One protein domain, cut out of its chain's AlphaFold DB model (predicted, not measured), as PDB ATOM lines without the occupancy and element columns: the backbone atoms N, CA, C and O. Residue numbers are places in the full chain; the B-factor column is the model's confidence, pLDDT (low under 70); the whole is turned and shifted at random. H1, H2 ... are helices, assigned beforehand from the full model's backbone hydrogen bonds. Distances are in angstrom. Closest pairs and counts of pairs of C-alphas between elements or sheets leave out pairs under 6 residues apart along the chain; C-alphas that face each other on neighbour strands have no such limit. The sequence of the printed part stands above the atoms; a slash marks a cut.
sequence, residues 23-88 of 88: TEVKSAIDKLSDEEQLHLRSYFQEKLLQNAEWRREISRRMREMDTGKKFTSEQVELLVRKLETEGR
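This is residues 23 to 88 of the 88 residues of an uncharacterized protein of Chthoniobacterales bacterium (UniProt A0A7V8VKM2). Four helices are strung end to end round an empty middle, making an open horseshoe and not a packed bundle. H2, the longest helix by residues, and H3 meet in a corner; H1 folds back from the beginning of H2, H4 follows H3 after a stretch of six residues, and the mouth of the horseshoe lies between H1 and H4. The printed part has 66 residues with four named helices, in the order H1, H2, H3, H4, and no named strand; the class is all helix. The whole is only just extended, close to loose, with a radius of gyration of the C-alphas of 16.4 A and spans of 39 by 31 by 19 A.

H2 is residues 34 to 50, 24.6 A from first to last C-alpha; C-alpha 34 is at (-41.837, -44.374, 9.211). Before it comes H1, residues 23 to 30, 10.3 A, which begins with C-alpha 23 at (-28.486, -53.758, -0.557). After H2 comes H3, residues 52 to 66, 21.0 A. H4 is residues 73 to 86, 20.0 A, and ends with C-alpha 86 at (-25.625, -54.617, -14.889).

H2 and H3 touch only at the corner by their link, and only just, with 3 pairs of C-alphas within 8 A. H2 touches H3 with residues 48 to 49 alone, and H3 touches H2 with residues 54 to 55 alone; the closest C-alphas are those of Leu 48 and Trp 54, 6.4 A apart. Their lines are about perpendicular, at 84 degrees. H1 and H2 are close but not clearly touching, with the C-alphas of Ile 29 and Gln 37 the closest at 6.9 A. They run opposite ways at a steep tilt of 59 degrees. H4 touches no helix: it is apart from H1, from H2 and from H3. In H1, H2, H3 and H4 every O i to N i+4 pair is within hydrogen-bond range.

The two C-alphas farthest apart are those of Lys 31 and Thr 67, at 39.6 A, while the first and last printed C-alphas, of Thr 23 and Arg 88, are 12.7 A apart. Residues 41 to 70, of which 41 to 50 belong to H2 and 52 to 66 to H3, stand free. The links from H1 to H2 and from H2 to H3 are tight, the link from H3 to H4 is short, and no link is long. The printed part has no cut and ends at the chain's last residue, Arg 88. The mean pLDDT of the printed part is 81.7; residues 68 to 71 and 87 to 88 are under 70.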
ATOM      1  N   THR A  23     -27.560 -52.818  -1.189       80.88
ATOM      2  CA  THR A  23     -28.486 -53.758  -0.557       80.88
ATOM      3  C   THR A  23     -28.451 -53.708   0.967       80.88
ATOM      4  O   THR A  23     -29.508 -53.772   1.595       80.88
ATOM      5  N   GLU A  24     -27.277 -53.546   1.573       78.19
ATOM      6  CA  GLU A  24     -27.137 -53.410   3.026       78.19
ATOM      7  C   GLU A  24     -27.656 -52.059   3.504       78.19
ATOM      8  O   GLU A  24     -28.416 -52.007   4.471       78.19
ATOM      9  N   VAL A  25     -27.351 -50.983   2.769       84.31
ATOM     10  CA  VAL A  25     -27.920 -49.653   3.032       84.31
ATOM     11  C   VAL A  25     -29.445 -49.703   2.947       84.31
ATOM     12  O   VAL A  25     -30.133 -49.218   3.844       84.31
ATOM     13  N   LYS A  26     -29.993 -50.343   1.906       87.38
ATOM     14  CA  LYS A  26     -31.440 -50.516   1.766       87.38
ATOM     15  C   LYS A  26     -32.030 -51.310   2.933       87.38
ATOM     16  O   LYS A  26     -33.026 -50.881   3.505       87.38
ATOM     17  N   SER A  27     -31.408 -52.426   3.312       88.50
ATOM     18  CA  SER A  27     -31.871 -53.245   4.437       88.50
ATOM     19  C   SER A  27     -31.844 -52.481   5.762       88.50
ATOM     20  O   SER A  27     -32.730 -52.671   6.591       88.50
ATOM     21  N   ALA A  28     -30.855 -51.611   5.971       88.25
ATOM     22  CA  ALA A  28     -30.782 -50.760   7.151       88.25
ATOM     23  C   ALA A  28     -31.905 -49.712   7.168       88.25
ATOM     24  O   ALA A  28     -32.550 -49.538   8.198       88.25
ATOM     25  N   ILE A  29     -32.186 -49.071   6.028       88.81
ATOM     26  CA  ILE A  29     -33.281 -48.098   5.897       88.81
ATOM     27  C   ILE A  29     -34.641 -48.769   6.110       88.81
ATOM     28  O   ILE A  29     -35.477 -48.229   6.825       88.81
ATOM     29  N   ASP A  30     -34.849 -49.962   5.549       90.50
ATOM     30  CA  ASP A  30     -36.120 -50.692   5.650       90.50
ATOM     31  C   ASP A  30     -36.442 -51.127   7.102       90.50
ATOM     32  O   ASP A  30     -37.590 -51.446   7.407       90.50
ATOM     33  N   LYS A  31     -35.452 -51.141   8.007       93.88
ATOM     34  CA  LYS A  31     -35.637 -51.430   9.444       93.88
ATOM     35  C   LYS A  31     -36.038 -50.204  10.269       93.88
ATOM     36  O   LYS A  31     -36.402 -50.370  11.431       93.88
ATOM     37  N   LEU A  32     -35.936 -49.002   9.706       91.94
ATOM     38  CA  LEU A  32     -36.320 -47.764  10.378       91.94
ATOM     39  C   LEU A  32     -37.840 -47.631  10.433       91.94
ATOM     40  O   LEU A  32     -38.542 -48.046   9.508       91.94
ATOM     41  N   SER A  33     -38.340 -46.993  11.488       94.31
ATOM     42  CA  SER A  33     -39.742 -46.580  11.563       94.31
ATOM     43  C   SER A  33     -40.082 -45.527  10.501       94.31
ATOM     44  O   SER A  33     -39.204 -44.830   9.990       94.31
ATOM     45  N   ASP A  34     -41.370 -45.361  10.196       93.50
ATOM     46  CA  ASP A  34     -41.837 -44.374   9.211       93.50
ATOM     47  C   ASP A  34     -41.376 -42.942   9.546       93.50
ATOM     48  O   ASP A  34     -41.032 -42.166   8.651       93.50
ATOM     49  N   GLU A  35     -41.325 -42.594  10.835       93.75
ATOM     50  CA  GLU A  35     -40.858 -41.287  11.312       93.75
ATOM     51  C   GLU A  35     -39.350 -41.108  11.085       93.75
ATOM     52  O   GLU A  35     -38.902 -40.079  10.574       93.75
ATOM     53  N   GLU A  36     -38.554 -42.134  11.381       91.56
ATOM     54  CA  GLU A  36     -37.109 -42.117  11.144       91.56
ATOM     55  C   GLU A  36     -36.782 -42.070   9.649       91.56
ATOM     56  O   GLU A  36     -35.897 -41.320   9.235       91.56
ATOM     57  N   GLN A  37     -37.530 -42.799   8.814       91.81
ATOM     58  CA  GLN A  37     -37.397 -42.717   7.360       91.81
ATOM     59  C   GLN A  37     -37.743 -41.317   6.840       91.81
ATOM     60  O   GLN A  37     -37.059 -40.799   5.952       91.81
ATOM     61  N   LEU A  38     -38.774 -40.676   7.402       92.31
ATOM     62  CA  LEU A  38     -39.152 -39.310   7.047       92.31
ATOM     63  C   LEU A  38     -38.040 -38.308   7.387       92.31
ATOM     64  O   LEU A  38     -37.696 -37.458   6.556       92.31
ATOM     65  N   HIS A  39     -37.447 -38.417   8.576       92.00
ATOM     66  CA  HIS A  39     -36.330 -37.569   8.991       92.00
ATOM     67  C   HIS A  39     -35.086 -37.808   8.136       92.00
ATOM     68  O   HIS A  39     -34.491 -36.851   7.635       92.00
ATOM     69  N   LEU A  40     -34.740 -39.073   7.889       90.75
ATOM     70  CA  LEU A  40     -33.611 -39.453   7.047       90.75
ATOM     71  C   LEU A  40     -33.765 -38.895   5.625       90.75
ATOM     72  O   LEU A  40     -32.837 -38.304   5.069       90.75
ATOM     73  N   ARG A  41     -34.962 -39.018   5.046       88.06
ATOM     74  CA  ARG A  41     -35.281 -38.463   3.728       88.06
ATOM     75  C   ARG A  41     -35.131 -36.945   3.702       88.06
ATOM     76  O   ARG A  41     -34.555 -36.415   2.754       88.06
ATOM     77  N   SER A  42     -35.634 -36.261   4.726       89.12
ATOM     78  CA  SER A  42     -35.554 -34.800   4.835       89.12
ATOM     79  C   SER A  42     -34.101 -34.331   4.924       89.12
ATOM     80  O   SER A  42     -33.695 -33.429   4.191       89.12
ATOM     81  N   TYR A  43     -33.296 -35.015   5.738       89.56
ATOM     82  CA  TYR A  43     -31.864 -34.765   5.865       89.56
ATOM     83  C   TYR A  43     -31.129 -34.936   4.528       89.56
ATOM     84  O   TYR A  43     -30.414 -34.034   4.085       89.56
ATOM     85  N   PHE A  44     -31.337 -36.059   3.833       86.94
ATOM     86  CA  PHE A  44     -30.703 -36.276   2.531       86.94
ATOM     87  C   PHE A  44     -31.162 -35.263   1.491       86.94
ATOM     88  O   PHE A  44     -30.346 -34.790   0.702       86.94
ATOM     89  N   GLN A  45     -32.440 -34.890   1.495       83.44
ATOM     90  CA  GLN A  45     -32.957 -33.879   0.584       83.44
ATOM     91  C   GLN A  45     -32.264 -32.528   0.797       83.44
ATOM     92  O   GLN A  45     -31.861 -31.898  -0.180       83.44
ATOM     93  N   GLU A  46     -32.052 -32.107   2.044       85.44
ATOM     94  CA  GLU A  46     -31.309 -30.883   2.351       85.44
ATOM     95  C   GLU A  46     -29.855 -30.956   1.858       85.44
ATOM     96  O   GLU A  46     -29.374 -30.044   1.178       85.44
ATOM     97  N   LYS A  47     -29.161 -32.070   2.118       83.69
ATOM     98  CA  LYS A  47     -27.774 -32.270   1.668       83.69
ATOM     99  C   LYS A  47     -27.647 -32.297   0.147       83.69
ATOM    100  O   LYS A  47     -26.745 -31.675  -0.415       83.69
ATOM    101  N   LEU A  48     -28.579 -32.955  -0.535       81.38
ATOM    102  CA  LEU A  48     -28.643 -32.979  -1.993       81.38
ATOM    103  C   LEU A  48     -28.904 -31.585  -2.568       81.38
ATOM    104  O   LEU A  48     -28.282 -31.203  -3.558       81.38
ATOM    105  N   LEU A  49     -29.767 -30.790  -1.931       77.81
ATOM    106  CA  LEU A  49     -30.009 -29.406  -2.334       77.81
ATOM    107  C   LEU A  49     -28.775 -28.521  -2.170       77.81
ATOM    108  O   LEU A  49     -28.643 -27.561  -2.924       77.81
ATOM    109  N   GLN A  50     -27.859 -28.827  -1.249       81.88
ATOM    110  CA  GLN A  50     -26.597 -28.096  -1.085       81.88
ATOM    111  C   GLN A  50     -25.551 -28.476  -2.153       81.88
ATOM    112  O   GLN A  50     -24.710 -27.643  -2.503       81.88
ATOM    113  N   ASN A  51     -25.657 -29.660  -2.765       86.44
ATOM    114  CA  ASN A  51     -24.729 -30.153  -3.783       86.44
ATOM    115  C   ASN A  51     -24.971 -29.514  -5.170       86.44
ATOM    116  O   ASN A  51     -26.023 -29.674  -5.792       86.44
ATOM    117  N   ALA A  52     -23.967 -28.799  -5.685       84.12
ATOM    118  CA  ALA A  52     -24.062 -28.088  -6.959       84.12
ATOM    119  C   ALA A  52     -24.183 -29.009  -8.184       84.12
ATOM    120  O   ALA A  52     -24.932 -28.677  -9.104       84.12
ATOM    121  N   GLU A  53     -23.488 -30.149  -8.197       83.56
ATOM    122  CA  GLU A  53     -23.556 -31.116  -9.301       83.56
ATOM    123  C   GLU A  53     -24.937 -31.764  -9.369       83.56
ATOM    124  O   GLU A  53     -25.556 -31.813 -10.433       83.56
ATOM    125  N   TRP A  54     -25.479 -32.155  -8.213       80.00
ATOM    126  CA  TRP A  54     -26.834 -32.693  -8.127       80.00
ATOM    127  C   TRP A  54     -27.883 -31.706  -8.652       80.00
ATOM    128  O   TRP A  54     -28.739 -32.070  -9.461       80.00
ATOM    129  N   ARG A  55     -27.792 -30.428  -8.254       84.25
ATOM    130  CA  ARG A  55     -28.695 -29.381  -8.758       84.25
ATOM    131  C   ARG A  55     -28.618 -29.245 -10.281       84.25
ATOM    132  O   ARG A  55     -29.661 -29.166 -10.928       84.25
ATOM    133  N   ARG A  56     -27.412 -29.244 -10.866       87.44
ATOM    134  CA  ARG A  56     -27.236 -29.163 -12.330       87.44
ATOM    135  C   ARG A  56     -27.870 -30.351 -13.045       87.44
ATOM    136  O   ARG A  56     -28.548 -30.151 -14.053       87.44
ATOM    137  N   GLU A  57     -27.678 -31.555 -12.517       85.94
ATOM    138  CA  GLU A  57     -28.237 -32.783 -13.079       85.94
ATOM    139  C   GLU A  57     -29.772 -32.780 -13.038       85.94
ATOM    140  O   GLU A  57     -30.422 -33.050 -14.049       85.94
ATOM    141  N   ILE A  58     -30.378 -32.379 -11.916       83.38
ATOM    142  CA  ILE A  58     -31.838 -32.247 -11.819       83.38
ATOM    143  C   ILE A  58     -32.372 -31.186 -12.789       83.38
ATOM    144  O   ILE A  58     -33.336 -31.448 -13.506       83.38
ATOM    145  N   SER A  59     -31.728 -30.020 -12.896       84.56
ATOM    146  CA  SER A  59     -32.123 -28.994 -13.873       84.56
ATOM    147  C   SER A  59     -31.946 -29.445 -15.327       84.56
ATOM    148  O   SER A  59     -32.673 -28.985 -16.210       84.56
ATOM    149  N   ARG A  60     -30.974 -30.318 -15.623       88.62
ATOM    150  CA  ARG A  60     -30.841 -30.954 -16.942       88.62
ATOM    151  C   ARG A  60     -32.023 -31.886 -17.202       88.62
ATOM    152  O   ARG A  60     -32.688 -31.720 -18.219       88.62
ATOM    153  N   ARG A  61     -32.332 -32.787 -16.265       81.75
ATOM    154  CA  ARG A  61     -33.460 -33.730 -16.372       81.75
ATOM    155  C   ARG A  61     -34.804 -33.026 -16.523       81.75
ATOM    156  O   ARG A  61     -35.603 -33.430 -17.356       81.75
ATOM    157  N   MET A  62     -35.041 -31.958 -15.758       80.06
ATOM    158  CA  MET A  62     -36.251 -31.137 -15.889       80.06
ATOM    159  C   MET A  62     -36.368 -30.542 -17.292       80.06
ATOM    160  O   MET A  62     -37.400 -30.708 -17.927       80.06
ATOM    161  N   ARG A  63     -35.288 -29.960 -17.831       84.81
ATOM    162  CA  ARG A  63     -35.278 -29.448 -19.210       84.81
ATOM    163  C   ARG A  63     -35.516 -30.547 -20.245       84.81
ATOM    164  O   ARG A  63     -36.261 -30.328 -21.190       84.81
ATOM    165  N   GLU A  64     -34.920 -31.724 -20.077       81.00
ATOM    166  CA  GLU A  64     -35.156 -32.872 -20.967       81.00
ATOM    167  C   GLU A  64     -36.629 -33.312 -20.944       81.00
ATOM    168  O   GLU A  64     -37.219 -33.563 -21.997       81.00
ATOM    169  N   MET A  65     -37.251 -33.312 -19.764       73.31
ATOM    170  CA  MET A  65     -38.666 -33.630 -19.584       73.31
ATOM    171  C   MET A  65     -39.586 -32.555 -20.186       73.31
ATOM    172  O   MET A  65     -40.515 -32.898 -20.917       73.31
ATOM    173  N   ASP A  66     -39.283 -31.272 -19.961       77.25
ATOM    174  CA  ASP A  66     -40.020 -30.119 -20.499       77.25
ATOM    175  C   ASP A  66     -39.926 -30.036 -22.027       77.25
ATOM    176  O   ASP A  66     -40.894 -29.686 -22.700       77.25
ATOM    177  N   THR A  67     -38.784 -30.427 -22.606       80.62
ATOM    178  CA  THR A  67     -38.638 -30.557 -24.067       80.62
ATOM    179  C   THR A  67     -39.467 -31.705 -24.656       80.62
ATOM    180  O   THR A  67     -39.488 -31.882 -25.873       80.62
ATOM    181  N   GLY A  68     -40.158 -32.489 -23.821       65.38
ATOM    182  CA  GLY A  68     -41.071 -33.539 -24.258       65.38
ATOM    183  C   GLY A  68     -40.373 -34.752 -24.869       65.38
ATOM    184  O   GLY A  68     -41.042 -35.570 -25.503       65.38
ATOM    185  N   LYS A  69     -39.052 -34.903 -24.683       62.91
ATOM    186  CA  LYS A  69     -38.322 -36.119 -25.060       62.91
ATOM    187  C   LYS A  69     -38.756 -37.266 -24.150       62.91
ATOM    188  O   LYS A  69     -38.136 -37.558 -23.132       62.91
ATOM    189  N   LYS A  70     -39.857 -37.911 -24.519       62.91
ATOM    190  CA  LYS A  70     -40.296 -39.172 -23.927       62.91
ATOM    191  C   LYS A  70     -39.439 -40.290 -24.503       62.91
ATOM    192  O   LYS A  70     -39.223 -40.335 -25.713       62.91
ATOM    193  N   PHE A  71     -38.975 -41.189 -23.643       63.41
ATOM    194  CA  PHE A  71     -38.446 -42.461 -24.113       63.41
ATOM    195  C   PHE A  71     -39.570 -43.224 -24.818       63.41
ATOM    196  O   PHE A  71     -40.701 -43.267 -24.324       63.41
ATOM    197  N   THR A  72     -39.283 -43.794 -25.986       71.62
ATOM    198  CA  THR A  72     -40.208 -44.740 -26.620       71.62
ATOM    199  C   THR A  72     -40.261 -46.027 -25.794       71.62
ATOM    200  O   THR A  72     -39.326 -46.319 -25.045       71.62
ATOM    201  N   SER A  73     -41.333 -46.816 -25.934       70.94
ATOM    202  CA  SER A  73     -41.445 -48.139 -25.283       70.94
ATOM    203  C   SER A  73     -40.183 -48.980 -25.500       70.94
ATOM    204  O   SER A  73     -39.625 -49.533 -24.560       70.94
ATOM    205  N   GLU A  74     -39.667 -48.967 -26.726       76.50
ATOM    206  CA  GLU A  74     -38.465 -49.699 -27.132       76.50
ATOM    207  C   GLU A  74     -37.207 -49.211 -26.404       76.50
ATOM    208  O   GLU A  74     -36.358 -50.013 -26.019       76.50
ATOM    209  N   GLN A  75     -37.076 -47.901 -26.177       77.56
ATOM    210  CA  GLN A  75     -35.947 -47.349 -25.429       77.56
ATOM    211  C   GLN A  75     -36.030 -47.683 -23.935       77.56
ATOM    212  O   GLN A  75     -34.994 -47.897 -23.305       77.56
ATOM    213  N   VAL A  76     -37.242 -47.756 -23.378       78.50
ATOM    214  CA  VAL A  76     -37.463 -48.199 -21.995       78.50
ATOM    215  C   VAL A  76     -37.122 -49.683 -21.851       78.50
ATOM    216  O   VAL A  76     -36.402 -50.046 -20.928       78.50
ATOM    217  N   GLU A  77     -37.550 -50.533 -22.785       81.62
ATOM    218  CA  GLU A  77     -37.220 -51.967 -22.793       81.62
ATOM    219  C   GLU A  77     -35.709 -52.224 -22.904       81.62
ATOM    220  O   GLU A  77     -35.165 -53.086 -22.211       81.62
ATOM    221  N   LEU A  78     -35.009 -51.443 -23.733       82.38
ATOM    222  CA  LEU A  78     -33.549 -51.487 -23.845       82.38
ATOM    223  C   LEU A  78     -32.858 -51.087 -22.538       82.38
ATOM    224  O   LEU A  78     -31.875 -51.717 -22.146       82.38
ATOM    225  N   LEU A  79     -33.374 -50.061 -21.854       80.25
ATOM    226  CA  LEU A  79     -32.852 -49.620 -20.564       80.25
ATOM    227  C   LEU A  79     -33.067 -50.684 -19.480       80.25
ATOM    228  O   LEU A  79     -32.139 -50.977 -18.733       80.25
ATOM    229  N   VAL A  80     -34.256 -51.293 -19.427       82.69
ATOM    230  CA  VAL A  80     -34.583 -52.370 -18.478       82.69
ATOM    231  C   VAL A  80     -33.647 -53.558 -18.676       82.69
ATOM    232  O   VAL A  80     -32.992 -53.963 -17.722       82.69
ATOM    233  N   ARG A  81     -33.480 -54.040 -19.915       82.19
ATOM    234  CA  ARG A  81     -32.541 -55.136 -20.207       82.19
ATOM    235  C   ARG A  81     -31.112 -54.811 -19.790       82.19
ATOM    236  O   ARG A  81     -30.415 -55.674 -19.272       82.19
ATOM    237  N   LYS A  82     -30.669 -53.573 -20.019       81.88
ATOM    238  CA  LYS A  82     -29.323 -53.134 -19.643       81.88
ATOM    239  C   LYS A  82     -29.134 -53.136 -18.122       81.88
ATOM    240  O   LYS A  82     -28.141 -53.670 -17.637       81.88
ATOM    241  N   LEU A  83     -30.106 -52.622 -17.375       79.06
ATOM    242  CA  LEU A  83     -30.079 -52.619 -15.910       79.06
ATOM    243  C   LEU A  83     -30.174 -54.034 -15.321       79.06
ATOM    244  O   LEU A  83     -29.502 -54.329 -14.337       79.06
ATOM    245  N   GLU A  84     -30.937 -54.932 -15.943       77.81
ATOM    246  CA  GLU A  84     -30.978 -56.356 -15.578       77.81
ATOM    247  C   GLU A  84     -29.630 -57.058 -15.803       77.81
ATOM    248  O   GLU A  84     -29.276 -57.964 -15.051       77.81
ATOM    249  N   THR A  85     -28.861 -56.644 -16.818       77.25
ATOM    250  CA  THR A  85     -27.515 -57.184 -17.071       77.25
ATOM    251  C   THR A  85     -26.425 -56.575 -16.193       77.25
ATOM    252  O   THR A  85     -25.446 -57.257 -15.911       77.25
ATOM    253  N   GLU A  86     -26.580 -55.320 -15.762       70.69
ATOM    254  CA  GLU A  86     -25.625 -54.617 -14.889       70.69
ATOM    255  C   GLU A  86     -25.856 -54.916 -13.395       70.69
ATOM    256  O   GLU A  86     -24.950 -54.738 -12.588       70.69
ATOM    257  N   GLY A  87     -27.045 -55.398 -13.018       54.88
ATOM    258  CA  GLY A  87     -27.389 -55.817 -11.654       54.88
ATOM    259  C   GLY A  87     -26.961 -57.243 -11.276       54.88
ATOM    260  O   GLY A  87     -27.614 -57.847 -10.422       54.88
ATOM    261  N   ARG A  88     -25.923 -57.800 -11.914       43.78
ATOM    262  CA  ARG A  88     -25.369 -59.135 -11.631       43.78
ATOM    263  C   ARG A  88     -23.896 -59.085 -11.266       43.78
ATOM    264  O   ARG A  88     -23.137 -58.429 -12.008       43.78
TER     265      ARG A  88